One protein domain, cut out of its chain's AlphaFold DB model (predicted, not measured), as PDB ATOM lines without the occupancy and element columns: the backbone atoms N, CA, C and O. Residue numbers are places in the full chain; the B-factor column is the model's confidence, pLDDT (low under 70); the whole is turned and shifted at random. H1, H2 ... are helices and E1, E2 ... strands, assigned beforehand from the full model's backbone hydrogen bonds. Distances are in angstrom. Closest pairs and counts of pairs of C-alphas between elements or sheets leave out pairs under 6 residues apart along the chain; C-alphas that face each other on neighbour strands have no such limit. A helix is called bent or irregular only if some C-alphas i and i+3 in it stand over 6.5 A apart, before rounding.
ATOM      1  N   ASP A  47     143.989  63.190  77.467       42.31
ATOM      2  CA  ASP A  47     143.939  61.779  77.900       42.31
ATOM      3  C   ASP A  47     145.340  61.159  78.161       42.31
ATOM      4  O   ASP A  47     145.500  59.953  78.314       42.31
ATOM      5  N   ARG A  48     146.414  61.969  78.148       42.28
ATOM      6  CA  ARG A  48     147.807  61.522  78.393       42.28
ATOM      7  C   ARG A  48     148.612  62.389  79.360       42.28
ATOM      8  O   ARG A  48     149.777  62.097  79.606       42.28
ATOM      9  N   HIS A  49     148.018  63.451  79.899       47.44
ATOM     10  CA  HIS A  49     148.693  64.371  80.814       47.44
ATOM     11  C   HIS A  49     147.704  64.831  81.894       47.44
ATOM     12  O   HIS A  49     147.261  65.975  81.865       47.44
ATOM     13  N   SER A  50     147.341  63.942  82.827       46.31
ATOM     14  CA  SER A  50     146.411  64.207  83.948       46.31
ATOM     15  C   SER A  50     146.718  65.520  84.674       46.31
ATOM     16  O   SER A  50     145.833  66.334  84.933       46.31
ATOM     17  N   SER A  51     148.002  65.803  84.865       44.28
ATOM     18  CA  SER A  51     148.473  67.029  85.493       44.28
ATOM     19  C   SER A  51     148.112  68.299  84.690       44.28
ATOM     20  O   SER A  51     147.828  69.344  85.269       44.28
ATOM     21  N   LEU A  52     148.016  68.251  83.355       42.41
ATOM     22  CA  LEU A  52     147.607  69.392  82.520       42.41
ATOM     23  C   LEU A  52     146.103  69.723  82.663       42.41
ATOM     24  O   LEU A  52     145.733  70.890  82.541       42.41
ATOM     25  N   VAL A  53     145.248  68.733  82.972       45.81
ATOM     26  CA  VAL A  53     143.797  68.931  83.171       45.81
ATOM     27  C   VAL A  53     143.540  69.856  84.360       45.81
ATOM     28  O   VAL A  53     142.822  70.843  84.225       45.81
ATOM     29  N   LEU A  54     144.177  69.590  85.502       46.50
ATOM     30  CA  LEU A  54     143.957  70.330  86.751       46.50
ATOM     31  C   LEU A  54     144.316  71.821  86.629       46.50
ATOM     32  O   LEU A  54     143.556  72.688  87.062       46.50
ATOM     33  N   THR A  55     145.422  72.151  85.954       43.50
ATOM     34  CA  THR A  55     145.844  73.554  85.779       43.50
ATOM     35  C   THR A  55     145.042  74.300  84.717       43.50
ATOM     36  O   THR A  55     144.792  75.495  84.890       43.50
ATOM     37  N   ILE A  56     144.593  73.621  83.655       44.12
ATOM     38  CA  ILE A  56     143.693  74.227  82.660       44.12
ATOM     39  C   ILE A  56     142.302  74.460  83.263       44.12
ATOM     40  O   ILE A  56     141.642  75.426  82.885       44.12
ATOM     41  N   MET A  57     141.861  73.637  84.221       49.19
ATOM     42  CA  MET A  57     140.546  73.800  84.842       49.19
ATOM     43  C   MET A  57     140.497  74.877  85.924       49.19
ATOM     44  O   MET A  57     139.475  75.544  85.992       49.19
ATOM     45  N   ALA A  58     141.565  75.124  86.694       52.78
ATOM     46  CA  ALA A  58     141.543  76.093  87.802       52.78
ATOM     47  C   ALA A  58     141.169  77.531  87.380       52.78
ATOM     48  O   ALA A  58     140.512  78.252  88.130       52.78
ATOM     49  N   GLN A  59     141.552  77.956  86.168       58.19
ATOM     50  CA  GLN A  59     141.278  79.322  85.703       58.19
ATOM     51  C   GLN A  59     139.801  79.518  85.300       58.19
ATOM     52  O   GLN A  59     139.141  80.388  85.870       58.19
ATOM     53  N   PRO A  60     139.219  78.719  84.378       60.25
ATOM     54  CA  PRO A  60     137.782  78.772  84.094       60.25
ATOM     55  C   PRO A  60     136.932  78.578  85.350       60.25
ATOM     56  O   PRO A  60     135.853  79.155  85.446       60.25
ATOM     57  N   TYR A  61     137.444  77.816  86.319       66.25
ATOM     58  CA  TYR A  61     136.770  77.526  87.572       66.25
ATOM     59  C   TYR A  61     136.424  78.761  88.381       66.25
ATOM     60  O   TYR A  61     135.265  78.948  88.737       66.25
ATOM     61  N   ILE A  62     137.410  79.618  88.663       68.50
ATOM     62  CA  ILE A  62     137.154  80.776  89.514       68.50
ATOM     63  C   ILE A  62     136.306  81.810  88.786       68.50
ATOM     64  O   ILE A  62     135.397  82.371  89.382       68.50
ATOM     65  N   SER A  63     136.510  81.990  87.479       68.31
ATOM     66  CA  SER A  63     135.647  82.843  86.658       68.31
ATOM     67  C   SER A  63     134.198  82.343  86.646       68.31
ATOM     68  O   SER A  63     133.281  83.146  86.789       68.31
ATOM     69  N   MET A  64     133.975  81.027  86.549       70.50
ATOM     70  CA  MET A  64     132.642  80.422  86.661       70.50
ATOM     71  C   MET A  64     132.073  80.519  88.078       70.50
ATOM     72  O   MET A  64     130.877  80.746  88.229       70.50
ATOM     73  N   ALA A  65     132.900  80.361  89.112       74.06
ATOM     74  CA  ALA A  65     132.484  80.510  90.501       74.06
ATOM     75  C   ALA A  65     132.028  81.948  90.766       74.06
ATOM     76  O   ALA A  65     130.960  82.158  91.324       74.06
ATOM     77  N   LEU A  66     132.792  82.931  90.289       74.69
ATOM     78  CA  LEU A  66     132.463  84.354  90.352       74.69
ATOM     79  C   LEU A  66     131.204  84.673  89.548       74.69
ATOM     80  O   LEU A  66     130.331  85.389  90.037       74.69
ATOM     81  N   GLU A  67     131.069  84.122  88.338       74.56
ATOM     82  CA  GLU A  67     129.834  84.260  87.575       74.56
ATOM     83  C   GLU A  67     128.665  83.698  88.382       74.56
ATOM     84  O   GLU A  67     127.724  84.436  88.642       74.56
ATOM     85  N   ASN A  68     128.729  82.450  88.849       73.19
ATOM     86  CA  ASN A  68     127.656  81.806  89.608       73.19
ATOM     87  C   ASN A  68     127.321  82.547  90.909       73.19
ATOM     88  O   ASN A  68     126.141  82.745  91.204       73.19
ATOM     89  N   ALA A  69     128.338  83.008  91.640       75.94
ATOM     90  CA  ALA A  69     128.182  83.794  92.857       75.94
ATOM     91  C   ALA A  69     127.407  85.092  92.590       75.94
ATOM     92  O   ALA A  69     126.589  85.498  93.411       75.94
ATOM     93  N   PHE A  70     127.593  85.723  91.426       78.94
ATOM     94  CA  PHE A  70     127.013  87.038  91.140       78.94
ATOM     95  C   PHE A  70     125.831  87.035  90.156       78.94
ATOM     96  O   PHE A  70     125.076  88.008  90.121       78.94
ATOM     97  N   LYS A  71     125.614  85.961  89.383       71.69
ATOM     98  CA  LYS A  71     124.702  85.898  88.220       71.69
ATOM     99  C   LYS A  71     123.277  86.346  88.524       71.69
ATOM    100  O   LYS A  71     122.670  87.001  87.680       71.69
ATOM    101  N   ASN A  72     122.787  86.036  89.724       67.19
ATOM    102  CA  ASN A  72     121.417  86.308  90.165       67.19
ATOM    103  C   ASN A  72     121.355  87.096  91.484       67.19
ATOM    104  O   ASN A  72     120.318  87.117  92.144       67.19
ATOM    105  N   GLN A  73     122.461  87.723  91.894       75.44
ATOM    106  CA  GLN A  73     122.570  88.379  93.203       75.44
ATOM    107  C   GLN A  73     122.633  89.904  93.118       75.44
ATOM    108  O   GLN A  73     122.841  90.554  94.135       75.44
ATOM    109  N   SER A  74     122.407  90.492  91.941       72.19
ATOM    110  CA  SER A  74     122.528  91.936  91.714       72.19
ATOM    111  C   SER A  74     121.831  92.813  92.783       72.19
ATOM    112  O   SER A  74     122.500  93.676  93.353       72.19
ATOM    113  N   PRO A  75     120.564  92.568  93.188       74.88
ATOM    114  CA  PRO A  75     119.937  93.364  94.250       74.88
ATOM    115  C   PRO A  75     120.637  93.230  95.613       74.88
ATOM    116  O   PRO A  75     120.796  94.216  96.330       74.88
ATOM    117  N   LYS A  76     121.104  92.021  95.954       81.44
ATOM    118  CA  LYS A  76     121.824  91.745  97.207       81.44
ATOM    119  C   LYS A  76     123.212  92.376  97.207       81.44
ATOM    120  O   LYS A  76     123.609  92.951  98.211       81.44
ATOM    121  N   ILE A  77     123.920  92.320  96.079       80.88
ATOM    122  CA  ILE A  77     125.235  92.946  95.909       80.88
ATOM    123  C   ILE A  77     125.128  94.446  96.163       80.88
ATOM    124  O   ILE A  77     125.899  94.976  96.955       80.88
ATOM    125  N   GLN A  78     124.149  95.123  95.552       79.50
ATOM    126  CA  GLN A  78     123.954  96.557  95.766       79.50
ATOM    127  C   GLN A  78     123.657  96.874  97.236       79.50
ATOM    128  O   GLN A  78     124.228  97.813  97.790       79.50
ATOM    129  N   GLN A  79     122.789  96.082  97.871       82.25
ATOM    130  CA  GLN A  79     122.446  96.250  99.279       82.25
ATOM    131  C   GLN A  79     123.677  96.088 100.174       82.25
ATOM    132  O   GLN A  79     123.964  96.966 100.979       82.25
ATOM    133  N   ILE A  80     124.440  95.010 100.011       82.38
ATOM    134  CA  ILE A  80     125.599  94.705 100.856       82.38
ATOM    135  C   ILE A  80     126.739  95.694 100.602       82.38
ATOM    136  O   ILE A  80     127.371  96.156 101.547       82.38
ATOM    137  N   TYR A  81     126.960  96.081  99.344       81.31
ATOM    138  CA  TYR A  81     127.923  97.122  98.993       81.31
ATOM    139  C   TYR A  81     127.588  98.452  99.681       81.31
ATOM    140  O   TYR A  81     128.482  99.106 100.216       81.31
ATOM    141  N   SER A  82     126.299  98.814  99.750       81.50
ATOM    142  CA  SER A  82     125.843 100.051 100.400       81.50
ATOM    143  C   SER A  82     126.007 100.079 101.926       81.50
ATOM    144  O   SER A  82     125.948 101.142 102.537       81.50
ATOM    145  N   LEU A  83     126.225  98.920 102.558       78.69
ATOM    146  CA  LEU A  83     126.481  98.840 103.999       78.69
ATOM    147  C   LEU A  83     127.932  99.201 104.351       78.69
ATOM    148  O   LEU A  83     128.239  99.383 105.530       78.69
ATOM    149  N   GLY A  84     128.826  99.303 103.356       67.94
ATOM    150  CA  GLY A  84     130.242  99.668 103.493       67.94
ATOM    151  C   GLY A  84     131.111  98.596 104.163       67.94
ATOM    152  O   GLY A  84     132.165  98.229 103.642       67.94
ATOM    153  N   ASN A  85     130.655  98.050 105.291       69.12
ATOM    154  CA  ASN A  85     131.296  96.972 106.034       69.12
ATOM    155  C   ASN A  85     130.706  95.613 105.632       69.12
ATOM    156  O   ASN A  85     129.497  95.461 105.491       69.12
ATOM    157  N   GLY A  86     131.565  94.603 105.475       74.69
ATOM    158  CA  GLY A  86     131.140  93.222 105.218       74.69
ATOM    159  C   GLY A  86     130.982  92.837 103.745       74.69
ATOM    160  O   GLY A  86     130.803  91.656 103.477       74.69
ATOM    161  N   TRP A  87     131.128  93.772 102.798       86.06
ATOM    162  CA  TRP A  87     131.148  93.469 101.357       86.06
ATOM    163  C   TRP A  87     132.205  92.421 100.996       86.06
ATOM    164  O   TRP A  87     131.875  91.408 100.385       86.06
ATOM    165  N   GLU A  88     133.445  92.616 101.451       84.75
ATOM    166  CA  GLU A  88     134.527  91.652 101.226       84.75
ATOM    167  C   GLU A  88     134.220  90.303 101.882       84.75
ATOM    168  O   GLU A  88     134.272  89.278 101.219       84.75
ATOM    169  N   GLY A  89     133.801  90.295 103.153       83.06
ATOM    170  CA  GLY A  89     133.472  89.059 103.868       83.06
ATOM    171  C   GLY A  89     132.293  88.290 103.257       83.06
ATOM    172  O   GLY A  89     132.321  87.062 103.214       83.06
ATOM    173  N   TRP A  90     131.277  88.990 102.750       86.25
ATOM    174  CA  TRP A  90     130.164  88.374 102.031       86.25
ATOM    175  C   TRP A  90     130.613  87.810 100.685       86.25
ATOM    176  O   TRP A  90     130.351  86.643 100.406       86.25
ATOM    177  N   ALA A  91     131.345  88.599  99.889       85.31
ATOM    178  CA  ALA A  91     131.907  88.130  98.627       85.31
ATOM    179  C   ALA A  91     132.785  86.898  98.864       85.31
ATOM    180  O   ALA A  91     132.724  85.946  98.087       85.31
ATOM    181  N   GLN A  92     133.519  86.871  99.985       83.44
ATOM    182  CA  GLN A  92     134.299  85.707 100.353       83.44
ATOM    183  C   GLN A  92     133.411  84.458 100.511       83.44
ATOM    184  O   GLN A  92     133.665  83.411  99.918       83.44
ATOM    185  N   VAL A  93     132.336  84.561 101.294       81.56
ATOM    186  CA  VAL A  93     131.406  83.444 101.522       81.56
ATOM    187  C   VAL A  93     130.771  82.955 100.219       81.56
ATOM    188  O   VAL A  93     130.772  81.753  99.965       81.56
ATOM    189  N   GLU A  94     130.267  83.856  99.376       84.38
ATOM    190  CA  GLU A  94     129.588  83.473  98.130       84.38
ATOM    191  C   GLU A  94     130.536  82.812  97.127       84.38
ATOM    192  O   GLU A  94     130.176  81.815  96.501       84.38
ATOM    193  N   ILE A  95     131.767  83.320  97.003       80.25
ATOM    194  CA  ILE A  95     132.782  82.712  96.139       80.25
ATOM    195  C   ILE A  95     133.143  81.318  96.661       80.25
ATOM    196  O   ILE A  95     133.161  80.377  95.873       80.25
ATOM    197  N   ALA A  96     133.349  81.141  97.972       76.25
ATOM    198  CA  ALA A  96     133.607  79.819  98.549       76.25
ATOM    199  C   ALA A  96     132.450  78.835  98.321       76.25
ATOM    200  O   ALA A  96     132.689  77.668  98.010       76.25
ATOM    201  N   LEU A  97     131.198  79.283  98.451       76.12
ATOM    202  CA  LEU A  97     130.027  78.449  98.169       76.12
ATOM    203  C   LEU A  97     129.955  78.055  96.691       76.12
ATOM    204  O   LEU A  97     129.673  76.897  96.381       76.12
ATOM    205  N   ALA A  98     130.233  78.994  95.785       77.81
ATOM    206  CA  ALA A  98     130.244  78.729  94.353       77.81
ATOM    207  C   ALA A  98     131.376  77.774  93.953       77.81
ATOM    208  O   ALA A  98     131.136  76.865  93.161       77.81
ATOM    209  N   LEU A  99     132.569  77.933  94.537       73.94
ATOM    210  CA  LEU A  99     133.682  76.996  94.379       73.94
ATOM    211  C   LEU A  99     133.260  75.602  94.848       73.94
ATOM    212  O   LEU A  99     133.211  74.692  94.034       73.94
ATOM    213  N   LYS A 100     132.777  75.459  96.089       72.19
ATOM    214  CA  LYS A 100     132.306  74.171  96.628       72.19
ATOM    215  C   LYS A 100     131.239  73.494  95.755       72.19
ATOM    216  O   LYS A 100     131.222  72.271  95.624       72.19
ATOM    217  N   ALA A 101     130.320  74.266  95.175       69.88
ATOM    218  CA  ALA A 101     129.297  73.731  94.279       69.88
ATOM    219  C   ALA A 101     129.891  73.211  92.962       69.88
ATOM    220  O   ALA A 101     129.457  72.173  92.454       69.88
ATOM    221  N   LEU A 102     130.892  73.909  92.420       66.94
ATOM    222  CA  LEU A 102     131.649  73.414  91.278       66.94
ATOM    223  C   LEU A 102     132.439  72.153  91.661       66.94
ATOM    224  O   LEU A 102     132.498  71.241  90.839       66.94
ATOM    225  N   ASP A 103     132.944  72.045  92.897       67.19
ATOM    226  CA  ASP A 103     133.780  70.909  93.338       67.19
ATOM    227  C   ASP A 103     132.985  69.613  93.241       67.19
ATOM    228  O   ASP A 103     133.424  68.634  92.637       67.19
ATOM    229  N   GLY A 104     131.741  69.645  93.725       61.72
ATOM    230  CA  GLY A 104     130.817  68.524  93.577       61.72
ATOM    231  C   GLY A 104     130.524  68.173  92.114       61.72
ATOM    232  O   GLY A 104     130.399  66.997  91.776       61.72
ATOM    233  N   PHE A 105     130.438  69.165  91.225       61.22
ATOM    234  CA  PHE A 105     130.151  68.940  89.807       61.22
ATOM    235  C   PHE A 105     131.344  68.351  89.042       61.22
ATOM    236  O   PHE A 105     131.178  67.423  88.245       61.22
ATOM    237  N   TYR A 106     132.547  68.881  89.260       60.59
ATOM    238  CA  TYR A 106     133.750  68.414  88.577       60.59
ATOM    239  C   TYR A 106     134.266  67.100  89.154       60.59
ATOM    240  O   TYR A 106     134.626  66.227  88.366       60.59
ATOM    241  N   GLY A 107     134.192  66.902  90.474       60.22
ATOM    242  CA  GLY A 107     134.494  65.614  91.105       60.22
ATOM    243  C   GLY A 107     133.662  64.476  90.506       60.22
ATOM    244  O   GLY A 107     134.205  63.447  90.114       60.22
ATOM    245  N   GLN A 108     132.359  64.693  90.284       60.28
ATOM    246  CA  GLN A 108     131.498  63.707  89.614       60.28
ATOM    247  C   GLN A 108     131.917  63.423  88.165       60.28
ATOM    248  O   GLN A 108     131.875  62.277  87.722       60.28
ATOM    249  N   LYS A 109     132.327  64.443  87.401       61.97
ATOM    250  CA  LYS A 109     132.759  64.254  86.005       61.97
ATOM    251  C   LYS A 109     134.115  63.564  85.877       61.97
ATOM    252  O   LYS A 109     134.298  62.805  84.931       61.97
ATOM    253  N   LEU A 110     135.042  63.836  86.790       63.50
ATOM    254  CA  LEU A 110     136.362  63.204  86.821       63.50
ATOM    255  C   LEU A 110     136.274  61.751  87.300       63.50
ATOM    256  O   LEU A 110     136.926  60.887  86.718       63.50
ATOM    257  N   ALA A 111     135.364  61.451  88.232       60.16
ATOM    258  CA  ALA A 111     135.049  60.077  88.617       60.16
ATOM    259  C   ALA A 111     134.556  59.237  87.422       60.16
ATOM    260  O   ALA A 111     134.953  58.085  87.266       60.16
ATOM    261  N   LEU A 112     133.772  59.824  86.503       62.03
ATOM    262  CA  LEU A 112     133.378  59.166  85.242       62.03
ATOM    263  C   LEU A 112     134.563  58.879  84.298       62.03
ATOM    264  O   LEU A 112     134.400  58.160  83.313       62.03
ATOM    265  N   GLN A 113     135.736  59.448  84.575       60.41
ATOM    266  CA  GLN A 113     136.989  59.242  83.846       60.41
ATOM    267  C   GLN A 113     138.003  58.408  84.647       60.41
ATOM    268  O   GLN A 113     139.155  58.315  84.237       60.41
ATOM    269  N   ASN A 114     137.584  57.785  85.757       68.19
ATOM    270  CA  ASN A 114     138.452  57.058  86.693       68.19
ATOM    271  C   ASN A 114     139.593  57.911  87.276       68.19
ATOM    272  O   ASN A 114     140.649  57.378  87.606       68.19
ATOM    273  N   ILE A 115     139.393  59.225  87.383       66.81
ATOM    274  CA  ILE A 115     140.303  60.113  88.102       66.81
ATOM    275  C   ILE A 115     139.665  60.369  89.464       66.81
ATOM    276  O   ILE A 115     138.602  60.990  89.547       66.81
ATOM    277  N   ASP A 116     140.304  59.863  90.514       75.00
ATOM    278  CA  ASP A 116     139.865  60.072  91.890       75.00
ATOM    279  C   ASP A 116     140.467  61.376  92.423       75.00
ATOM    280  O   ASP A 116     141.653  61.431  92.744       75.00
ATOM    281  N   ILE A 117     139.659  62.440  92.437       72.81
ATOM    282  CA  ILE A 117     140.045  63.745  92.977       72.81
ATOM    283  C   ILE A 117     139.253  64.033  94.248       72.81
ATOM    284  O   ILE A 117     138.025  64.139  94.210       72.81
ATOM    285  N   GLU A 118     139.967  64.295  95.337       75.81
ATOM    286  CA  GLU A 118     139.415  64.927  96.529       75.81
ATOM    287  C   GLU A 118     139.737  66.417  96.532       75.81
ATOM    288  O   GLU A 118     140.883  66.817  96.328       75.81
ATOM    289  N   GLN A 119     138.734  67.252  96.793       76.44
ATOM    290  CA  GLN A 119     138.913  68.696  96.849       76.44
ATOM    291  C   GLN A 119     138.472  69.268  98.194       76.44
ATOM    292  O   GLN A 119     137.393  68.965  98.708       76.44
ATOM    293  N   TYR A 120     139.300  70.159  98.731       80.19
ATOM    294  CA  TYR A 120     139.106  70.842 100.000       80.19
ATOM    295  C   TYR A 120     139.159  72.351  99.785       80.19
ATOM    296  O   TYR A 120     140.053  72.851  99.109       80.19
ATOM    297  N   SER A 121     138.219  73.075 100.388       77.75
ATOM    298  CA  SER A 121     138.182  74.539 100.369       77.75
ATOM    299  C   SER A 121     138.213  75.071 101.802       77.75
ATOM    300  O   SER A 121     137.307  74.792 102.590       77.75
ATOM    301  N   GLU A 122     139.238  75.849 102.143       81.88
ATOM    302  CA  GLU A 122     139.424  76.457 103.464       81.88
ATOM    303  C   GLU A 122     139.447  77.988 103.355       81.88
ATOM    304  O   GLU A 122     139.991  78.553 102.406       81.88
ATOM    305  N   ARG A 123     138.872  78.680 104.344       83.56
ATOM    306  CA  ARG A 123     138.984  80.140 104.482       83.56
ATOM    307  C   ARG A 123     140.031  80.488 105.519       83.56
ATOM    308  O   ARG A 123     140.153  79.784 106.520       83.56
ATOM    309  N   GLU A 124     140.722  81.605 105.311       82.75
ATOM    310  CA  GLU A 124     141.646  82.161 106.304       82.75
ATOM    311  C   GLU A 124     142.713  81.159 106.785       82.75
ATOM    312  O   GLU A 124     143.132  81.150 107.949       82.75
ATOM    313  N   LYS A 125     143.182  80.294 105.880       83.56
ATOM    314  CA  LYS A 125     144.225  79.320 106.192       83.56
ATOM    315  C   LYS A 125     145.581  80.013 106.255       83.56
ATOM    316  O   LYS A 125     145.902  80.868 105.431       83.56
ATOM    317  N   ALA A 126     146.389  79.647 107.249       82.75
ATOM    318  CA  ALA A 126     147.777  80.077 107.314       82.75
ATOM    319  C   ALA A 126     148.546  79.451 106.144       82.75
ATOM    320  O   ALA A 126     148.773  78.240 106.121       82.75
ATOM    321  N   SER A 127     148.941  80.292 105.194       82.19
ATOM    322  CA  SER A 127     149.593  79.868 103.947       82.19
ATOM    323  C   SER A 127     151.004  80.427 103.801       82.19
ATOM    324  O   SER A 127     151.754  79.969 102.948       82.19
ATOM    325  N   TYR A 128     151.387  81.369 104.660       82.25
ATOM    326  CA  TYR A 128     152.681  82.035 104.608       82.25
ATOM    327  C   TYR A 128     153.503  81.725 105.862       82.25
ATOM    328  O   TYR A 128     152.972  81.731 106.975       82.25
ATOM    329  N   GLU A 129     154.796  81.477 105.678       76.44
ATOM    330  CA  GLU A 129     155.750  81.142 106.730       76.44
ATOM    331  C   GLU A 129     156.028  82.348 107.643       76.44
ATOM    332  O   GLU A 129     155.929  83.512 107.237       76.44
ATOM    333  N   GLY A 130     156.361  82.075 108.911       60.91
ATOM    334  CA  GLY A 130     156.871  83.067 109.868       60.91
ATOM    335  C   GLY A 130     155.902  84.196 110.241       60.91
ATOM    336  O   GLY A 130     156.226  85.057 111.056       60.91
ATOM    337  N   SER A 131     154.696  84.211 109.679       58.53
ATOM    338  CA  SER A 131     153.709  85.257 109.892       58.53
ATOM    339  C   SER A 131     152.330  84.638 110.091       58.53
ATOM    340  O   SER A 131     151.972  83.661 109.448       58.53
ATOM    341  N   LYS A 132     151.489  85.231 110.949       62.09
ATOM    342  CA  LYS A 132     150.057  84.874 111.048       62.09
ATOM    343  C   LYS A 132     149.272  85.250 109.775       62.09
ATOM    344  O   LYS A 132     148.055  85.402 109.836       62.09
ATOM    345  N   LYS A 133     149.952  85.483 108.645       71.62
ATOM    346  CA  LYS A 133     149.330  85.889 107.390       71.62
ATOM    347  C   LYS A 133     148.612  84.684 106.805       71.62
ATOM    348  O   LYS A 133     149.166  83.598 106.643       71.62
ATOM    349  N   ARG A 134     147.342  84.906 106.519       83.69
ATOM    350  CA  ARG A 134     146.418  83.924 105.974       83.69
ATOM    351  C   ARG A 134     146.068  84.344 104.562       83.69
ATOM    352  O   ARG A 134     146.019  85.548 104.316       83.69
ATOM    353  N   CYS A 135     145.868  83.393 103.665       88.50
ATOM    354  CA  CYS A 135     145.161  83.695 102.426       88.50
ATOM    355  C   CYS A 135     143.662  83.745 102.723       88.50
ATOM    356  O   CYS A 135     143.187  83.066 103.639       88.50
ATOM    357  N   ASP A 136     142.910  84.521 101.952       89.00
ATOM    358  CA  ASP A 136     141.457  84.583 102.114       89.00
ATOM    359  C   ASP A 136     140.817  83.229 101.812       89.00
ATOM    360  O   ASP A 136     139.931  82.775 102.545       89.00
ATOM    361  N   PHE A 137     141.343  82.546 100.792       85.62
ATOM    362  CA  PHE A 137     140.939  81.191 100.442       85.62
ATOM    363  C   PHE A 137     142.105  80.305 100.082       85.62
ATOM    364  O   PHE A 137     143.084  80.742  99.484       85.62
ATOM    365  N   LEU A 138     141.918  79.031 100.369       86.62
ATOM    366  CA  LEU A 138     142.765  77.951  99.935       86.62
ATOM    367  C   LEU A 138     141.883  76.875  99.311       86.62
ATOM    368  O   LEU A 138     140.882  76.473  99.900       86.62
ATOM    369  N   ILE A 139     142.282  76.403  98.142       83.56
ATOM    370  CA  ILE A 139     141.737  75.225  97.489       83.56
ATOM    371  C   ILE A 139     142.855  74.198  97.393       83.56
ATOM    372  O   ILE A 139     143.920  74.488  96.850       83.56
ATOM    373  N   THR A 140     142.591  72.993  97.870       84.88
ATOM    374  CA  THR A 140     143.505  71.859  97.780       84.88
ATOM    375  C   THR A 140     142.829  70.753  96.988       84.88
ATOM    376  O   THR A 140     141.739  70.333  97.354       84.88
ATOM    377  N   ASN A 141     143.472  70.280  95.925       83.19
ATOM    378  CA  ASN A 141     143.045  69.128  95.137       83.19
ATOM    379  C   ASN A 141     144.056  67.998  95.309       83.19
ATOM    380  O   ASN A 141     145.233  68.179  94.996       83.19
ATOM    381  N   VAL A 142     143.591  66.841  95.755       83.50
ATOM    382  CA  VAL A 142     144.375  65.613  95.853       83.50
ATOM    383  C   VAL A 142     143.933  64.694  94.726       83.50
ATOM    384  O   VAL A 142     142.787  64.264  94.696       83.50
ATOM    385  N   ASP A 143     144.828  64.419  93.782       81.75
ATOM    386  CA  ASP A 143     144.661  63.338  92.816       81.75
ATOM    387  C   ASP A 143     145.120  62.040  93.475       81.75
ATOM    388  O   ASP A 143     146.313  61.742  93.508       81.75
ATOM    389  N   ASN A 144     144.170  61.280  94.014       80.88
ATOM    390  CA  ASN A 144     144.413  60.003  94.680       80.88
ATOM    391  C   ASN A 144     144.903  58.926  93.701       80.88
ATOM    392  O   ASN A 144     145.558  57.970  94.108       80.88
ATOM    393  N   THR A 145     144.616  59.070  92.402       77.88
ATOM    394  CA  THR A 145     145.091  58.132  91.376       77.88
ATOM    395  C   THR A 145     146.599  58.256  91.163       77.88
ATOM    396  O   THR A 145     147.279  57.246  90.990       77.88
ATOM    397  N   ASN A 146     147.132  59.481  91.206       79.38
ATOM    398  CA  ASN A 146     148.559  59.758  90.999       79.38
ATOM    399  C   ASN A 146     149.308  60.175  92.276       79.38
ATOM    400  O   ASN A 146     150.505  60.450  92.209       79.38
ATOM    401  N   ASN A 147     148.618  60.227  93.418       83.19
ATOM    402  CA  ASN A 147     149.097  60.780  94.685       83.19
ATOM    403  C   ASN A 147     149.693  62.194  94.527       83.19
ATOM    404  O   ASN A 147     150.779  62.467  95.035       83.19
ATOM    405  N   GLN A 148     148.998  63.066  93.785       85.25
ATOM    406  CA  GLN A 148     149.442  64.443  93.533       85.25
ATOM    407  C   GLN A 148     148.631  65.451  94.336       85.25
ATOM    408  O   GLN A 148     147.401  65.467  94.277       85.25
ATOM    409  N   LEU A 149     149.325  66.348  95.023       84.56
ATOM    410  CA  LEU A 149     148.751  67.461  95.759       84.56
ATOM    411  C   LEU A 149     148.846  68.739  94.923       84.56
ATOM    412  O   LEU A 149     149.925  69.164  94.531       84.56
ATOM    413  N   ASN A 150     147.719  69.399  94.681       84.94
ATOM    414  CA  ASN A 150     147.678  70.682  93.989       84.94
ATOM    415  C   ASN A 150     147.024  71.721  94.895       84.94
ATOM    416  O   ASN A 150     145.890  71.541  95.334       84.94
ATOM    417  N   VAL A 151     147.708  72.830  95.136       86.56
ATOM    418  CA  VAL A 151     147.253  73.892  96.030       86.56
ATOM    419  C   VAL A 151     147.032  75.173  95.236       86.56
ATOM    420  O   VAL A 151     147.865  75.590  94.437       86.56
ATOM    421  N   SER A 152     145.898  75.830  95.445       87.25
ATOM    422  CA  SER A 152     145.629  77.182  94.962       87.25
ATOM    423  C   SER A 152     145.225  78.071  96.129       87.25
ATOM    424  O   SER A 152     144.238  77.792  96.798       87.25
ATOM    425  N   PHE A 153     145.964  79.144  96.382       89.25
ATOM    426  CA  PHE A 153     145.619  80.133  97.402       89.25
ATOM    427  C   PHE A 153     145.222  81.455  96.752       89.25
ATOM    428  O   PHE A 153     145.703  81.805  95.675       89.25
ATOM    429  N   TYR A 154     144.324  82.180  97.404       89.81
ATOM    430  CA  TYR A 154     143.684  83.365  96.851       89.81
ATOM    431  C   TYR A 154     143.710  84.499  97.867       89.81
ATOM    432  O   TYR A 154     143.343  84.312  99.029       89.81
ATOM    433  N   GLU A 155     144.085  85.675  97.390       93.50
ATOM    434  CA  GLU A 155     143.874  86.958  98.050       93.50
ATOM    435  C   GLU A 155     142.725  87.674  97.337       93.50
ATOM    436  O   GLU A 155     142.728  87.816  96.109       93.50
ATOM    437  N   LEU A 156     141.715  88.087  98.094       92.25
ATOM    438  CA  LEU A 156     140.528  88.771  97.614       92.25
ATOM    439  C   LEU A 156     140.530  90.205  98.136       92.25
ATOM    440  O   LEU A 156     140.500  90.457  99.341       92.25
ATOM    441  N   LYS A 157     140.431  91.158  97.212       94.19
ATOM    442  CA  LYS A 157     140.229  92.564  97.544       94.19
ATOM    443  C   LYS A 157     138.955  93.086  96.922       94.19
ATOM    444  O   LYS A 157     138.764  93.021  95.712       94.19
ATOM    445  N   CYS A 158     138.081  93.631  97.752       92.38
ATOM    446  CA  CYS A 158     136.800  94.159  97.320       92.38
ATOM    447  C   CYS A 158     136.740  95.668  97.562       92.38
ATOM    448  O   CYS A 158     136.841  96.119  98.703       92.38
ATOM    449  N   MET A 159     136.546  96.450  96.495       91.69
ATOM    450  CA  MET A 159     136.430  97.903  96.605       91.69
ATOM    451  C   MET A 159     135.231  98.228  97.485       91.69
ATOM    452  O   MET A 159     134.159  97.656  97.287       91.69
ATOM    453  N   ARG A 160     135.413  99.110  98.469       90.00
ATOM    454  CA  ARG A 160     134.340  99.537  99.377       90.00
ATOM    455  C   ARG A 160     133.629 100.761  98.820       90.00
ATOM    456  O   ARG A 160     134.205 101.541  98.063       90.00
ATOM    457  N   GLN A 161     132.383 100.960  99.241       87.06
ATOM    458  CA  GLN A 161     131.648 102.167  98.886       87.06
ATOM    459  C   GLN A 161     132.414 103.404  99.373       87.06
ATOM    460  O   GLN A 161     132.824 103.471 100.530       87.06
ATOM    461  N   ASN A 162     132.603 104.373  98.476       87.19
ATOM    462  CA  ASN A 162     133.354 105.611  98.709       87.19
ATOM    463  C   ASN A 162     134.858 105.428  98.984       87.19
ATOM    464  O   ASN A 162     135.522 106.393  99.357       87.19
ATOM    465  N   GLN A 163     135.418 104.227  98.798       91.12
ATOM    466  CA  GLN A 163     136.866 104.043  98.858       91.12
ATOM    467  C   GLN A 163     137.522 104.746  97.661       91.12
ATOM    468  O   GLN A 163     137.119 104.491  96.523       91.12
ATOM    469  N   PRO A 164     138.543 105.595  97.876       94.00
ATOM    470  CA  PRO A 164     139.328 106.146  96.782       94.00
ATOM    471  C   PRO A 164     139.953 105.029  95.943       94.00
ATOM    472  O   PRO A 164     140.542 104.088  96.482       94.00
ATOM    473  N   LEU A 165     139.860 105.149  94.620       94.12
ATOM    474  CA  LEU A 165     140.322 104.111  93.700       94.12
ATOM    475  C   LEU A 165     141.831 103.833  93.834       94.12
ATOM    476  O   LEU A 165     142.240 102.675  93.816       94.12
ATOM    477  N   ASP A 166     142.643 104.866  94.065       96.19
ATOM    478  CA  ASP A 166     144.088 104.714  94.296       96.19
ATOM    479  C   ASP A 166     144.396 103.972  95.603       96.19
ATOM    480  O   ASP A 166     145.341 103.180  95.674       96.19
ATOM    481  N   GLN A 167     143.574 104.178  96.640       96.31
ATOM    482  CA  GLN A 167     143.695 103.422  97.885       96.31
ATOM    483  C   GLN A 167     143.371 101.946  97.638       96.31
ATOM    484  O   GLN A 167     144.122 101.081  98.086       96.31
ATOM    485  N   PHE A 168     142.293 101.655  96.905       95.56
ATOM    486  CA  PHE A 168     141.949 100.284  96.530       95.56
ATOM    487  C   PHE A 168     143.076  99.624  95.722       95.56
ATOM    488  O   PHE A 168     143.520  98.533  96.071       95.56
ATOM    489  N   ALA A 169     143.605 100.300  94.699       97.12
ATOM    490  CA  ALA A 169     144.711  99.788  93.892       97.12
ATOM    491  C   ALA A 169     145.981  99.542  94.724       97.12
ATOM    492  O   ALA A 169     146.667  98.542  94.522       97.12
ATOM    493  N   THR A 170     146.263 100.403  95.705       98.00
ATOM    494  CA  THR A 170     147.362 100.205  96.663       98.00
ATOM    495  C   THR A 170     147.154  98.947  97.512       98.00
ATOM    496  O   THR A 170     148.104  98.210  97.764       98.00
ATOM    497  N   GLU A 171     145.928  98.677  97.966       97.06
ATOM    498  CA  GLU A 171     145.603  97.456  98.718       97.06
ATOM    499  C   GLU A 171     145.730  96.200  97.846       97.06
ATOM    500  O   GLU A 171     146.338  95.231  98.288       97.06
ATOM    501  N   VAL A 172     145.274  96.246  96.590       96.88
ATOM    502  CA  VAL A 172     145.478  95.153  95.622       96.88
ATOM    503  C   VAL A 172     146.968  94.921  95.353       96.88
ATOM    504  O   VAL A 172     147.410  93.778  95.277       96.88
ATOM    505  N   GLY A 173     147.766  95.988  95.241       97.56
ATOM    506  CA  GLY A 173     149.221  95.895  95.089       97.56
ATOM    507  C   GLY A 173     149.883  95.114  96.225       97.56
ATOM    508  O   GLY A 173     150.697  94.229  95.971       97.56
ATOM    509  N   LYS A 174     149.456  95.347  97.474       95.44
ATOM    510  CA  LYS A 174     149.941  94.583  98.637       95.44
ATOM    511  C   LYS A 174     149.613  93.095  98.532       95.44
ATOM    512  O   LYS A 174     150.435  92.276  98.939       95.44
ATOM    513  N   ASP A 175     148.450  92.745  97.991       95.56
ATOM    514  CA  ASP A 175     148.068  91.349  97.768       95.56
ATOM    515  C   ASP A 175     148.907  90.713  96.644       95.56
ATOM    516  O   ASP A 175     149.347  89.572  96.778       95.56
ATOM    517  N   ILE A 176     149.237  91.466  95.585       95.88
ATOM    518  CA  ILE A 176     150.181  91.019  94.542       95.88
ATOM    519  C   ILE A 176     151.574  90.779  95.136       95.88
ATOM    520  O   ILE A 176     152.170  89.734  94.877       95.88
ATOM    521  N   ASP A 177     152.091  91.705  95.949       93.69
ATOM    522  CA  ASP A 177     153.382  91.550  96.634       93.69
ATOM    523  C   ASP A 177     153.390  90.334  97.561       93.69
ATOM    524  O   ASP A 177     154.354  89.565  97.592       93.69
ATOM    525  N   LYS A 178     152.293  90.138  98.299       90.50
ATOM    526  CA  LYS A 178     152.105  89.009  99.206       90.50
ATOM    527  C   LYS A 178     152.146  87.682  98.455       90.50
ATOM    528  O   LYS A 178     152.873  86.790  98.884       90.50
ATOM    529  N   VAL A 179     151.437  87.574  97.331       91.50
ATOM    530  CA  VAL A 179     151.496  86.390  96.467       91.50
ATOM    531  C   VAL A 179     152.911  86.214  95.903       91.50
ATOM    532  O   VAL A 179     153.463  85.129  96.018       91.50
ATOM    533  N   ARG A 180     153.550  87.261  95.368       90.38
ATOM    534  CA  ARG A 180     154.872  87.160  94.714       90.38
ATOM    535  C   ARG A 180     156.027  86.764  95.609       90.38
ATOM    536  O   ARG A 180     156.882  85.991  95.182       90.38
ATOM    537  N   GLY A 181     156.111  87.395  96.772       78.94
ATOM    538  CA  GLY A 181     157.305  87.381  97.614       78.94
ATOM    539  C   GLY A 181     157.063  86.862  99.026       78.94
ATOM    540  O   GLY A 181     157.998  86.843  99.823       78.94
ATOM    541  N   GLY A 182     155.832  86.475  99.368       78.25
ATOM    542  CA  GLY A 182     155.541  85.867 100.658       78.25
ATOM    543  C   GLY A 182     156.194  84.485 100.757       78.25
ATOM    544  O   GLY A 182     155.950  83.658  99.879       78.25
ATOM    545  N   PRO A 183     156.994  84.194 101.802       83.06
ATOM    546  CA  PRO A 183     157.460  82.832 102.023       83.06
ATOM    547  C   PRO A 183     156.228  81.967 102.284       83.06
ATOM    548  O   PRO A 183     155.403  82.316 103.128       83.06
ATOM    549  N   LEU A 184     156.047  80.899 101.516       85.81
ATOM    550  CA  LEU A 184     154.911  79.995 101.664       85.81
ATOM    551  C   LEU A 184     155.220  78.945 102.731       85.81
ATOM    552  O   LEU A 184     156.371  78.562 102.915       85.81
ATOM    553  N   ASN A 185     154.191  78.470 103.428       84.94
ATOM    554  CA  ASN A 185     154.354  77.368 104.374       84.94
ATOM    555  C   ASN A 185     154.892  76.116 103.668       84.94
ATOM    556  O   ASN A 185     154.471  75.801 102.557       84.94
ATOM    557  N   GLU A 186     155.759  75.366 104.350       84.12
ATOM    558  CA  GLU A 186     156.472  74.211 103.784       84.12
ATOM    559  C   GLU A 186     155.538  73.182 103.127       84.12
ATOM    560  O   GLU A 186     155.802  72.708 102.027       84.12
ATOM    561  N   TRP A 187     154.392  72.885 103.746       79.81
ATOM    562  CA  TRP A 187     153.425  71.935 103.187       79.81
ATOM    563  C   TRP A 187     152.789  72.413 101.869       79.81
ATOM    564  O   TRP A 187     152.383  71.579 101.067       79.81
ATOM    565  N   ILE A 188     152.710  73.731 101.635       82.56
ATOM    566  CA  ILE A 188     152.294  74.292 100.342       82.56
ATOM    567  C   ILE A 188     153.427  74.112  99.346       82.56
ATOM    568  O   ILE A 188     153.188  73.599  98.266       82.56
ATOM    569  N   VAL A 189     154.653  74.489  99.717       83.50
ATOM    570  CA  VAL A 189     155.839  74.383  98.845       83.50
ATOM    571  C   VAL A 189     156.115  72.938  98.411       83.50
ATOM    572  O   VAL A 189     156.663  72.718  97.339       83.50
ATOM    573  N   ASN A 190     155.718  71.955  99.218       86.62
ATOM    574  CA  ASN A 190     155.868  70.533  98.909       86.62
ATOM    575  C   ASN A 190     154.724  69.945  98.061       86.62
ATOM    576  O   ASN A 190     154.741  68.745  97.788       86.62
ATOM    577  N   ALA A 191     153.718  70.734  97.679       86.75
ATOM    578  CA  ALA A 191     152.683  70.278  96.756       86.75
ATOM    579  C   ALA A 191     153.244  70.154  95.329       86.75
ATOM    580  O   ALA A 191     154.084  70.945  94.919       86.75
ATOM    581  N   ASP A 192     152.742  69.200  94.542       88.12
ATOM    582  CA  ASP A 192     153.146  68.995  93.143       88.12
ATOM    583  C   ASP A 192     152.880  70.210  92.254       88.12
ATOM    584  O   ASP A 192     153.524  70.388  91.215       88.12
ATOM    585  N   ARG A 193     151.863  71.000  92.612       84.50
ATOM    586  CA  ARG A 193     151.557  72.274  91.965       84.50
ATOM    587  C   ARG A 193     151.037  73.264  92.968       84.50
ATOM    588  O   ARG A 193     150.138  72.959  93.752       84.50
ATOM    589  N   VAL A 194     151.502  74.492  92.833       87.19
ATOM    590  CA  VAL A 194     151.059  75.591  93.672       87.19
ATOM    591  C   VAL A 194     150.712  76.785  92.793       87.19
ATOM    592  O   VAL A 194     151.471  77.174  91.912       87.19
ATOM    593  N   SER A 195     149.561  77.399  93.038       89.06
ATOM    594  CA  SER A 195     149.154  78.637  92.378       89.06
ATOM    595  C   SER A 195     148.693  79.663  93.405       89.06
ATOM    596  O   SER A 195     147.861  79.375  94.257       89.06
ATOM    597  N   GLY A 196     149.185  80.886  93.288       90.75
ATOM    598  CA  GLY A 196     148.705  82.038  94.039       90.75
ATOM    599  C   GLY A 196     147.881  82.940  93.139       90.75
ATOM    600  O   GLY A 196     148.238  83.175  91.985       90.75
ATOM    601  N   TRP A 197     146.776  83.446  93.659       91.81
ATOM    602  CA  TRP A 197     145.824  84.242  92.904       91.81
ATOM    603  C   TRP A 197     145.515  85.544  93.621       91.81
ATOM    604  O   TRP A 197     145.336  85.568  94.836       91.81
ATOM    605  N   VAL A 198     145.372  86.610  92.842       93.12
ATOM    606  CA  VAL A 198     144.790  87.872  93.298       93.12
ATOM    607  C   VAL A 198     143.474  88.076  92.567       93.12
ATOM    608  O   VAL A 198     143.421  88.051  91.334       93.12
ATOM    609  N   VAL A 199     142.416  88.279  93.343       91.81
ATOM    610  CA  VAL A 199     141.061  88.553  92.874       91.81
ATOM    611  C   VAL A 199     140.676  89.943  93.362       91.81
ATOM    612  O   VAL A 199     140.412  90.145  94.543       91.81
ATOM    613  N   ALA A 200     140.629  90.918  92.460       93.00
ATOM    614  CA  ALA A 200     140.184  92.266  92.792       93.00
ATOM    615  C   ALA A 200     138.770  92.495  92.247       93.00
ATOM    616  O   ALA A 200     138.511  92.272  91.066       93.00
ATOM    617  N   ILE A 201     137.842  92.945  93.087       91.12
ATOM    618  CA  ILE A 201     136.444  93.190  92.722       91.12
ATOM    619  C   ILE A 201     136.143  94.675  92.871       91.12
ATOM    620  O   ILE A 201     136.211  95.234  93.963       91.12
ATOM    621  N   THR A 202     135.766  95.309  91.767       91.25
ATOM    622  CA  THR A 202     135.417  96.734  91.713       91.25
ATOM    623  C   THR A 202     133.945  96.904  91.377       91.25
ATOM    624  O   THR A 202     133.438  96.188  90.513       91.25
ATOM    625  N   VAL A 203     133.279  97.873  92.005       88.44
ATOM    626  CA  VAL A 203     131.906  98.287  91.689       88.44
ATOM    627  C   VAL A 203     131.916  99.736  91.217       88.44
ATOM    628  O   VAL A 203     132.289 100.622  91.977       88.44
ATOM    629  N   GLY A 204     131.496 100.008  89.986       87.25
ATOM    630  CA  GLY A 204     131.458 101.385  89.495       87.25
ATOM    631  C   GLY A 204     130.621 101.568  88.244       87.25
ATOM    632  O   GLY A 204     130.036 100.615  87.727       87.25
ATOM    633  N   ASN A 205     130.574 102.803  87.754       85.81
ATOM    634  CA  ASN A 205     129.798 103.133  86.570       85.81
ATOM    635  C   ASN A 205     130.383 102.432  85.326       85.81
ATOM    636  O   ASN A 205     131.599 102.470  85.119       85.81
ATOM    637  N   PRO A 206     129.556 101.795  84.473       80.50
ATOM    638  CA  PRO A 206     130.040 101.118  83.269       80.50
ATOM    639  C   PRO A 206     130.791 102.040  82.307       80.50
ATOM    640  O   PRO A 206     131.691 101.569  81.614       80.50
ATOM    641  N   ASN A 207     130.440 103.326  82.286       83.75
ATOM    642  CA  ASN A 207     131.037 104.339  81.423       83.75
ATOM    643  C   ASN A 207     132.251 105.022  82.068       83.75
ATOM    644  O   ASN A 207     132.921 105.819  81.414       83.75
ATOM    645  N   ASP A 208     132.539 104.724  83.338       85.69
ATOM    646  CA  ASP A 208     133.732 105.223  84.000       85.69
ATOM    647  C   ASP A 208     134.941 104.335  83.665       85.69
ATOM    648  O   ASP A 208     135.019 103.137  83.989       85.69
ATOM    649  N   ASN A 209     135.896 104.958  82.978       90.12
ATOM    650  CA  ASN A 209     137.152 104.344  82.581       90.12
ATOM    651  C   ASN A 209     138.231 104.456  83.666       90.12
ATOM    652  O   ASN A 209     139.242 103.767  83.549       90.12
ATOM    653  N   SER A 210     138.019 105.245  84.727       93.88
ATOM    654  CA  SER A 210     138.990 105.451  85.810       93.88
ATOM    655  C   SER A 210     139.449 104.127  86.427       93.88
ATOM    656  O   SER A 210     140.650 103.907  86.591       93.88
ATOM    657  N   ILE A 211     138.512 103.199  86.664       92.56
ATOM    658  CA  ILE A 211     138.781 101.849  87.180       92.56
ATOM    659  C   ILE A 211     139.718 101.096  86.236       92.56
ATOM    660  O   ILE A 211     140.740 100.570  86.669       92.56
ATOM    661  N   SER A 212     139.399 101.063  84.942       92.31
ATOM    662  CA  SER A 212     140.205 100.339  83.955       92.31
ATOM    663  C   SER A 212     141.596 100.946  83.796       92.31
ATOM    664  O   SER A 212     142.577 100.206  83.736       92.31
ATOM    665  N   THR A 213     141.699 102.277  83.775       95.00
ATOM    666  CA  THR A 213     142.979 102.990  83.730       95.00
ATOM    667  C   THR A 213     143.820 102.691  84.966       95.00
ATOM    668  O   THR A 213     144.985 102.325  84.835       95.00
ATOM    669  N   THR A 214     143.240 102.773  86.162       96.25
ATOM    670  CA  THR A 214     143.980 102.562  87.415       96.25
ATOM    671  C   THR A 214     144.449 101.119  87.551       96.25
ATOM    672  O   THR A 214     145.616 100.873  87.848       96.25
ATOM    673  N   MET A 215     143.582 100.150  87.249       95.12
ATOM    674  CA  MET A 215     143.966  98.739  87.253       95.12
ATOM    675  C   MET A 215     145.000  98.432  86.159       95.12
ATOM    676  O   MET A 215     145.916  97.646  86.396       95.12
ATOM    677  N   GLY A 216     144.926  99.077  84.990       95.44
ATOM    678  CA  GLY A 216     145.943  98.977  83.936       95.44
ATOM    679  C   GLY A 216     147.308  99.542  84.353       95.44
ATOM    680  O   GLY A 216     148.343  98.918  84.104       95.44
ATOM    681  N   ASN A 217     147.318 100.676  85.055       97.44
ATOM    682  CA  ASN A 217     148.531 101.261  85.627       97.44
ATOM    683  C   ASN A 217     149.136 100.343  86.695       97.44
ATOM    684  O   ASN A 217     150.341 100.102  86.675       97.44
ATOM    685  N   LEU A 218     148.303  99.770  87.571       97.25
ATOM    686  CA  LEU A 218     148.735  98.786  88.564       97.25
ATOM    687  C   LEU A 218     149.355  97.551  87.893       97.25
ATOM    688  O   LEU A 218     150.439  97.120  88.278       97.25
ATOM    689  N   ALA A 219     148.721  97.025  86.840       96.44
ATOM    690  CA  ALA A 219     149.272  95.908  86.076       96.44
ATOM    691  C   ALA A 219     150.640  96.233  85.465       96.44
ATOM    692  O   ALA A 219     151.558  95.417  85.533       96.44
ATOM    693  N   THR A 220     150.790  97.442  84.920       97.62
ATOM    694  CA  THR A 220     152.056  97.920  84.355       97.62
ATOM    695  C   THR A 220     153.139  98.021  85.427       97.62
ATOM    696  O   THR A 220     154.233  97.496  85.227       97.62
ATOM    697  N   ALA A 221     152.825  98.632  86.575       97.56
ATOM    698  CA  ALA A 221     153.755  98.803  87.691       97.56
ATOM    699  C   ALA A 221     154.264  97.462  88.241       97.56
ATOM    700  O   ALA A 221     155.434  97.335  88.590       97.56
ATOM    701  N   TYR A 222     153.399  96.449  88.268       97.00
ATOM    702  CA  TYR A 222     153.758  95.112  88.718       97.00
ATOM    703  C   TYR A 222     154.235  94.198  87.583       97.00
ATOM    704  O   TYR A 222     154.587  93.058  87.856       97.00
ATOM    705  N   HIS A 223     154.291  94.627  86.323       96.62
ATOM    706  CA  HIS A 223     154.595  93.738  85.190       96.62
ATOM    707  C   HIS A 223     153.715  92.473  85.183       96.62
ATOM    708  O   HIS A 223     154.206  91.346  85.079       96.62
ATOM    709  N   ILE A 224     152.409  92.653  85.365       94.94
ATOM    710  CA  ILE A 224     151.411  91.585  85.279       94.94
ATOM    711  C   ILE A 224     150.438  91.860  84.142       94.94
ATOM    712  O   ILE A 224     150.299  92.984  83.664       94.94
ATOM    713  N   GLN A 225     149.712  90.823  83.744       92.94
ATOM    714  CA  GLN A 225     148.567  90.953  82.862       92.94
ATOM    715  C   GLN A 225     147.324  90.504  83.619       92.94
ATOM    716  O   GLN A 225     147.245  89.356  84.061       92.94
ATOM    717  N   TRP A 226     146.349  91.407  83.755       90.25
ATOM    718  CA  TRP A 226     145.024  91.017  84.221       90.25
ATOM    719  C   TRP A 226     144.411  90.054  83.222       90.25
ATOM    720  O   TRP A 226     144.364  90.311  82.015       90.25
ATOM    721  N   TRP A 227     143.910  88.945  83.736       82.31
ATOM    722  CA  TRP A 227     143.092  88.052  82.957       82.31
ATOM    723  C   TRP A 227     141.716  88.687  82.739       82.31
ATOM    724  O   TRP A 227     141.219  89.407  83.608       82.31
ATOM    725  N   ALA A 228     141.159  88.488  81.540       63.25
ATOM    726  CA  ALA A 228     140.047  89.273  81.008       63.25
ATOM    727  C   ALA A 228     138.922  89.448  82.047       63.25
ATOM    728  O   ALA A 228     138.400  88.445  82.542       63.25
ATOM    729  N   PRO A 229     138.543  90.694  82.391       62.34
ATOM    730  CA  PRO A 229     137.683  90.917  83.532       62.34
ATOM    731  C   PRO A 229     136.268  90.406  83.262       62.34
ATOM    732  O   PRO A 229     135.630  90.786  82.275       62.34
ATOM    733  N   TYR A 230     135.751  89.577  84.168       70.50
ATOM    734  CA  TYR A 230     134.315  89.322  84.235       70.50
ATOM    735  C   TYR A 230     133.624  90.635  84.607       70.50
ATOM    736  O   TYR A 230     133.987  91.265  85.599       70.50
ATOM    737  N   SER A 231     132.639  91.062  83.816       74.69
ATOM    738  CA  SER A 231     131.865  92.274  84.085       74.69
ATOM    739  C   SER A 231     130.371  91.985  84.059       74.69
ATOM    740  O   SER A 231     129.869  91.444  83.070       74.69
ATOM    741  N   LYS A 232     129.645  92.402  85.098       77.38
ATOM    742  CA  LYS A 232     128.197  92.210  85.217       77.38
ATOM    743  C   LYS A 232     127.522  93.459  85.769       77.38
ATOM    744  O   LYS A 232     127.965  94.018  86.768       77.38
ATOM    745  N   SER A 233     126.423  93.864  85.136       74.00
ATOM    746  CA  SER A 233     125.543  94.912  85.663       74.00
ATOM    747  C   SER A 233     124.872  94.438  86.956       74.00
ATOM    748  O   SER A 233     124.252  93.369  86.999       74.00
ATOM    749  N   VAL A 234     125.016  95.239  88.007       71.94
ATOM    750  CA  VAL A 234     124.329  95.089  89.295       71.94
ATOM    751  C   VAL A 234     123.097  95.995  89.328       71.94
ATOM    752  O   VAL A 234     122.022  95.589  89.760       71.94
ATOM    753  N   THR A 235     123.239  97.206  88.803       72.94
ATOM    754  CA  THR A 235     122.155  98.152  88.525       72.94
ATOM    755  C   THR A 235     122.429  98.812  87.164       72.94
ATOM    756  O   THR A 235     123.509  98.597  86.598       72.94
ATOM    757  N   PRO A 236     121.502  99.618  86.608       76.50
ATOM    758  CA  PRO A 236     121.789 100.410  85.409       76.50
ATOM    759  C   PRO A 236     123.050 101.278  85.551       76.50
ATOM    760  O   PRO A 236     123.791 101.446  84.585       76.50
ATOM    761  N   ASP A 237     123.330 101.739  86.773       78.81
ATOM    762  CA  ASP A 237     124.416 102.672  87.071       78.81
ATOM    763  C   ASP A 237     125.669 102.009  87.659       78.81
ATOM    764  O   ASP A 237     126.718 102.642  87.693       78.81
ATOM    765  N   ASN A 238     125.590 100.747  88.102       80.31
ATOM    766  CA  ASN A 238     126.703 100.036  88.734       80.31
ATOM    767  C   ASN A 238     126.989  98.694  88.062       80.31
ATOM    768  O   ASN A 238     126.112  97.841  87.902       80.31
ATOM    769  N   PHE A 239     128.259  98.471  87.747       86.69
ATOM    770  CA  PHE A 239     128.803  97.209  87.272       86.69
ATOM    771  C   PHE A 239     129.826  96.674  88.262       86.69
ATOM    772  O   PHE A 239     130.715  97.398  88.705       86.69
ATOM    773  N   VAL A 240     129.733  95.377  88.540       86.75
ATOM    774  CA  VAL A 240     130.824  94.614  89.140       86.75
ATOM    775  C   VAL A 240     131.787  94.235  88.026       86.75
ATOM    776  O   VAL A 240     131.373  93.655  87.021       86.75
ATOM    777  N   ARG A 241     133.068  94.549  88.210       87.94
ATOM    778  CA  ARG A 241     134.176  94.024  87.406       87.94
ATOM    779  C   ARG A 241     135.100  93.229  88.317       87.94
ATOM    780  O   ARG A 241     135.396  93.681  89.423       87.94
ATOM    781  N   VAL A 242     135.543  92.070  87.851       87.62
ATOM    782  CA  VAL A 242     136.494  91.217  88.563       87.62
ATOM    783  C   VAL A 242     137.789  91.147  87.775       87.62
ATOM    784  O   VAL A 242     137.772  90.802  86.599       87.62
ATOM    785  N   TRP A 243     138.897  91.466  88.428       90.75
ATOM    786  CA  TRP A 243     140.244  91.444  87.883       90.75
ATOM    787  C   TRP A 243     140.975  90.259  88.492       90.75
ATOM    788  O   TRP A 243     141.034  90.125  89.714       90.75
ATOM    789  N   LEU A 244     141.496  89.384  87.638       90.50
ATOM    790  CA  LEU A 244     142.148  88.154  88.062       90.50
ATOM    791  C   LEU A 244     143.603  88.175  87.636       90.50
ATOM    792  O   LEU A 244     143.909  88.433  86.474       90.50
ATOM    793  N   TRP A 245     144.496  87.862  88.559       92.62
ATOM    794  CA  TRP A 245     145.890  87.589  88.249       92.62
ATOM    795  C   TRP A 245     146.345  86.329  88.983       92.62
ATOM    796  O   TRP A 245     145.830  86.003  90.052       92.62
ATOM    797  N   LYS A 246     147.285  85.607  88.375       89.88
ATOM    798  CA  LYS A 246     147.794  84.324  88.845       89.88
ATOM    799  C   LYS A 246     149.315  84.320  88.804       89.88
ATOM    800  O   LYS A 246     149.907  84.783  87.829       89.88
ATOM    801  N   GLN A 247     149.913  83.680  89.796       91.06
ATOM    802  CA  GLN A 247     151.283  83.208  89.769       91.06
ATOM    803  C   GLN A 247     151.322  81.707  90.024       91.06
ATOM    804  O   GLN A 247     150.714  81.217  90.970       91.06
ATOM    805  N   ASP A 248     152.048  80.987  89.181       89.31
ATOM    806  CA  ASP A 248     152.377  79.589  89.423       89.31
ATOM    807  C   ASP A 248     153.709  79.482  90.167       89.31
ATOM    808  O   ASP A 248     154.668  80.204  89.876       89.31
ATOM    809  N   PHE A 249     153.735  78.578  91.134       82.69
ATOM    810  CA  PHE A 249     154.876  78.194  91.947       82.69
ATOM    811  C   PHE A 249     155.205  76.731  91.624       82.69
ATOM    812  O   PHE A 249     154.371  75.999  91.083       82.69
ATOM    813  N   LYS A 250     156.459  76.355  91.861       69.06
ATOM    814  CA  LYS A 250     156.964  75.015  91.556       69.06
ATOM    815  C   LYS A 250     156.467  73.993  92.554       69.06
ATOM    816  O   LYS A 250     156.355  74.390  93.731       69.06
TER     817      LYS A 250
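Overview. This is residues 47 to 250 of the 250 residues of an uncharacterized protein of Hyaloscypha variabilis F (UniProt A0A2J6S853). What shape comes first? One twisted sheet of six strands curls round the helix H1, and helices lie on both faces of it in three layers, H1, H2 and H3 on one face and H4 and H6 on the other. What is it made of? The printed part has 204 residues with six named helices and six named strands, in the order H1 H2 H3 E1 E2 E3 H4 H5 E4 H6 E5 E6, a mixed class. The sheet runs E1 E2 E3 E4 E6 E5 and is mixed, with E3 and E4 parallel. How large is it? It is compact, with a radius of gyration of the C-alphas of 17.2 A and spans of 49 by 37 by 28 A.

Along the chain. Where are the helices? H1, residues 50 to 70, begins at C-alpha 50 (146.411, 64.207, 83.948), measures 30.8 A and has a kink of 35 degrees near residue 59; it is neither bent nor irregular, but only just: C-alphas 56 and 59 are 6.4 A apart. H2 is residues 74 to 82, H3 87 to 111 with 36.0 A, H4 165 to 181 with 24.2 A, H5 186 to 189 and H6 210 to 221. Where are the strands? E1 is residues 117 to 123, E2 137 to 143, E3 148 to 158 with 32.5 A, E4 193 to 204 with 35.5 A and E5 227 to 233. E6, residues 239 to 249, measures 32.6 A and ends at C-alpha 249 (154.876, 78.194, 91.947).

Arrangement. How do the strands pair? E1, E2 and E3 form a meander, each the antiparallel neighbour of the one before, with N 120 and O 140 at 2.8 A and N 139 and O 152 at 2.7 A, within hydrogen-bond range. E3, H4, H5 and E4 form a strand-helix-strand unit, parallel neighbour strands with helices between and a right-handed crossover; N 153 and O 195 are 2.9 A apart. E4, H6 and E5 form a split unit, also right-handed, with E6 between the strands, antiparallel to both: N 198 and O 245 are 2.9 A apart, N 232 and O 240 2.9 A. How do the helices sit? H1 touches H3 with residues 61 to 69 alone, closest at the C-alphas of Ala 65 and Ala 98, 4.8 A; H2 and H3 only just touch, only at the corner, with 3 pairs of C-alphas within 8 A, closest Tyr 81 and Trp 87 at 5.4 A. H4 touches H6 at a shallow tilt of 31 degrees, the same way, closest at the C-alphas of Ala 169 and Leu 218, 6.8 A; H5 only grazes the sheet with residues 187 to 189. Are the helix backbones complete? Every O i to N i+4 pair is within hydrogen-bond range in H2, H3, H4 and H6, and 13 of 17 in H1; H5 is too short for such a pair.

Size, cuts and confidence. How far does it reach? The two C-alphas farthest apart, those of Arg 48 and Asn 162, are 50.7 A apart, and the printed part has no cut. Which link is long? That from E1 to E2, residues 124 to 136. Where is confidence low? The pLDDT is under 70 in 41 of the 204 printed residues, among them residues 47 to 63 and residues 101 to 115.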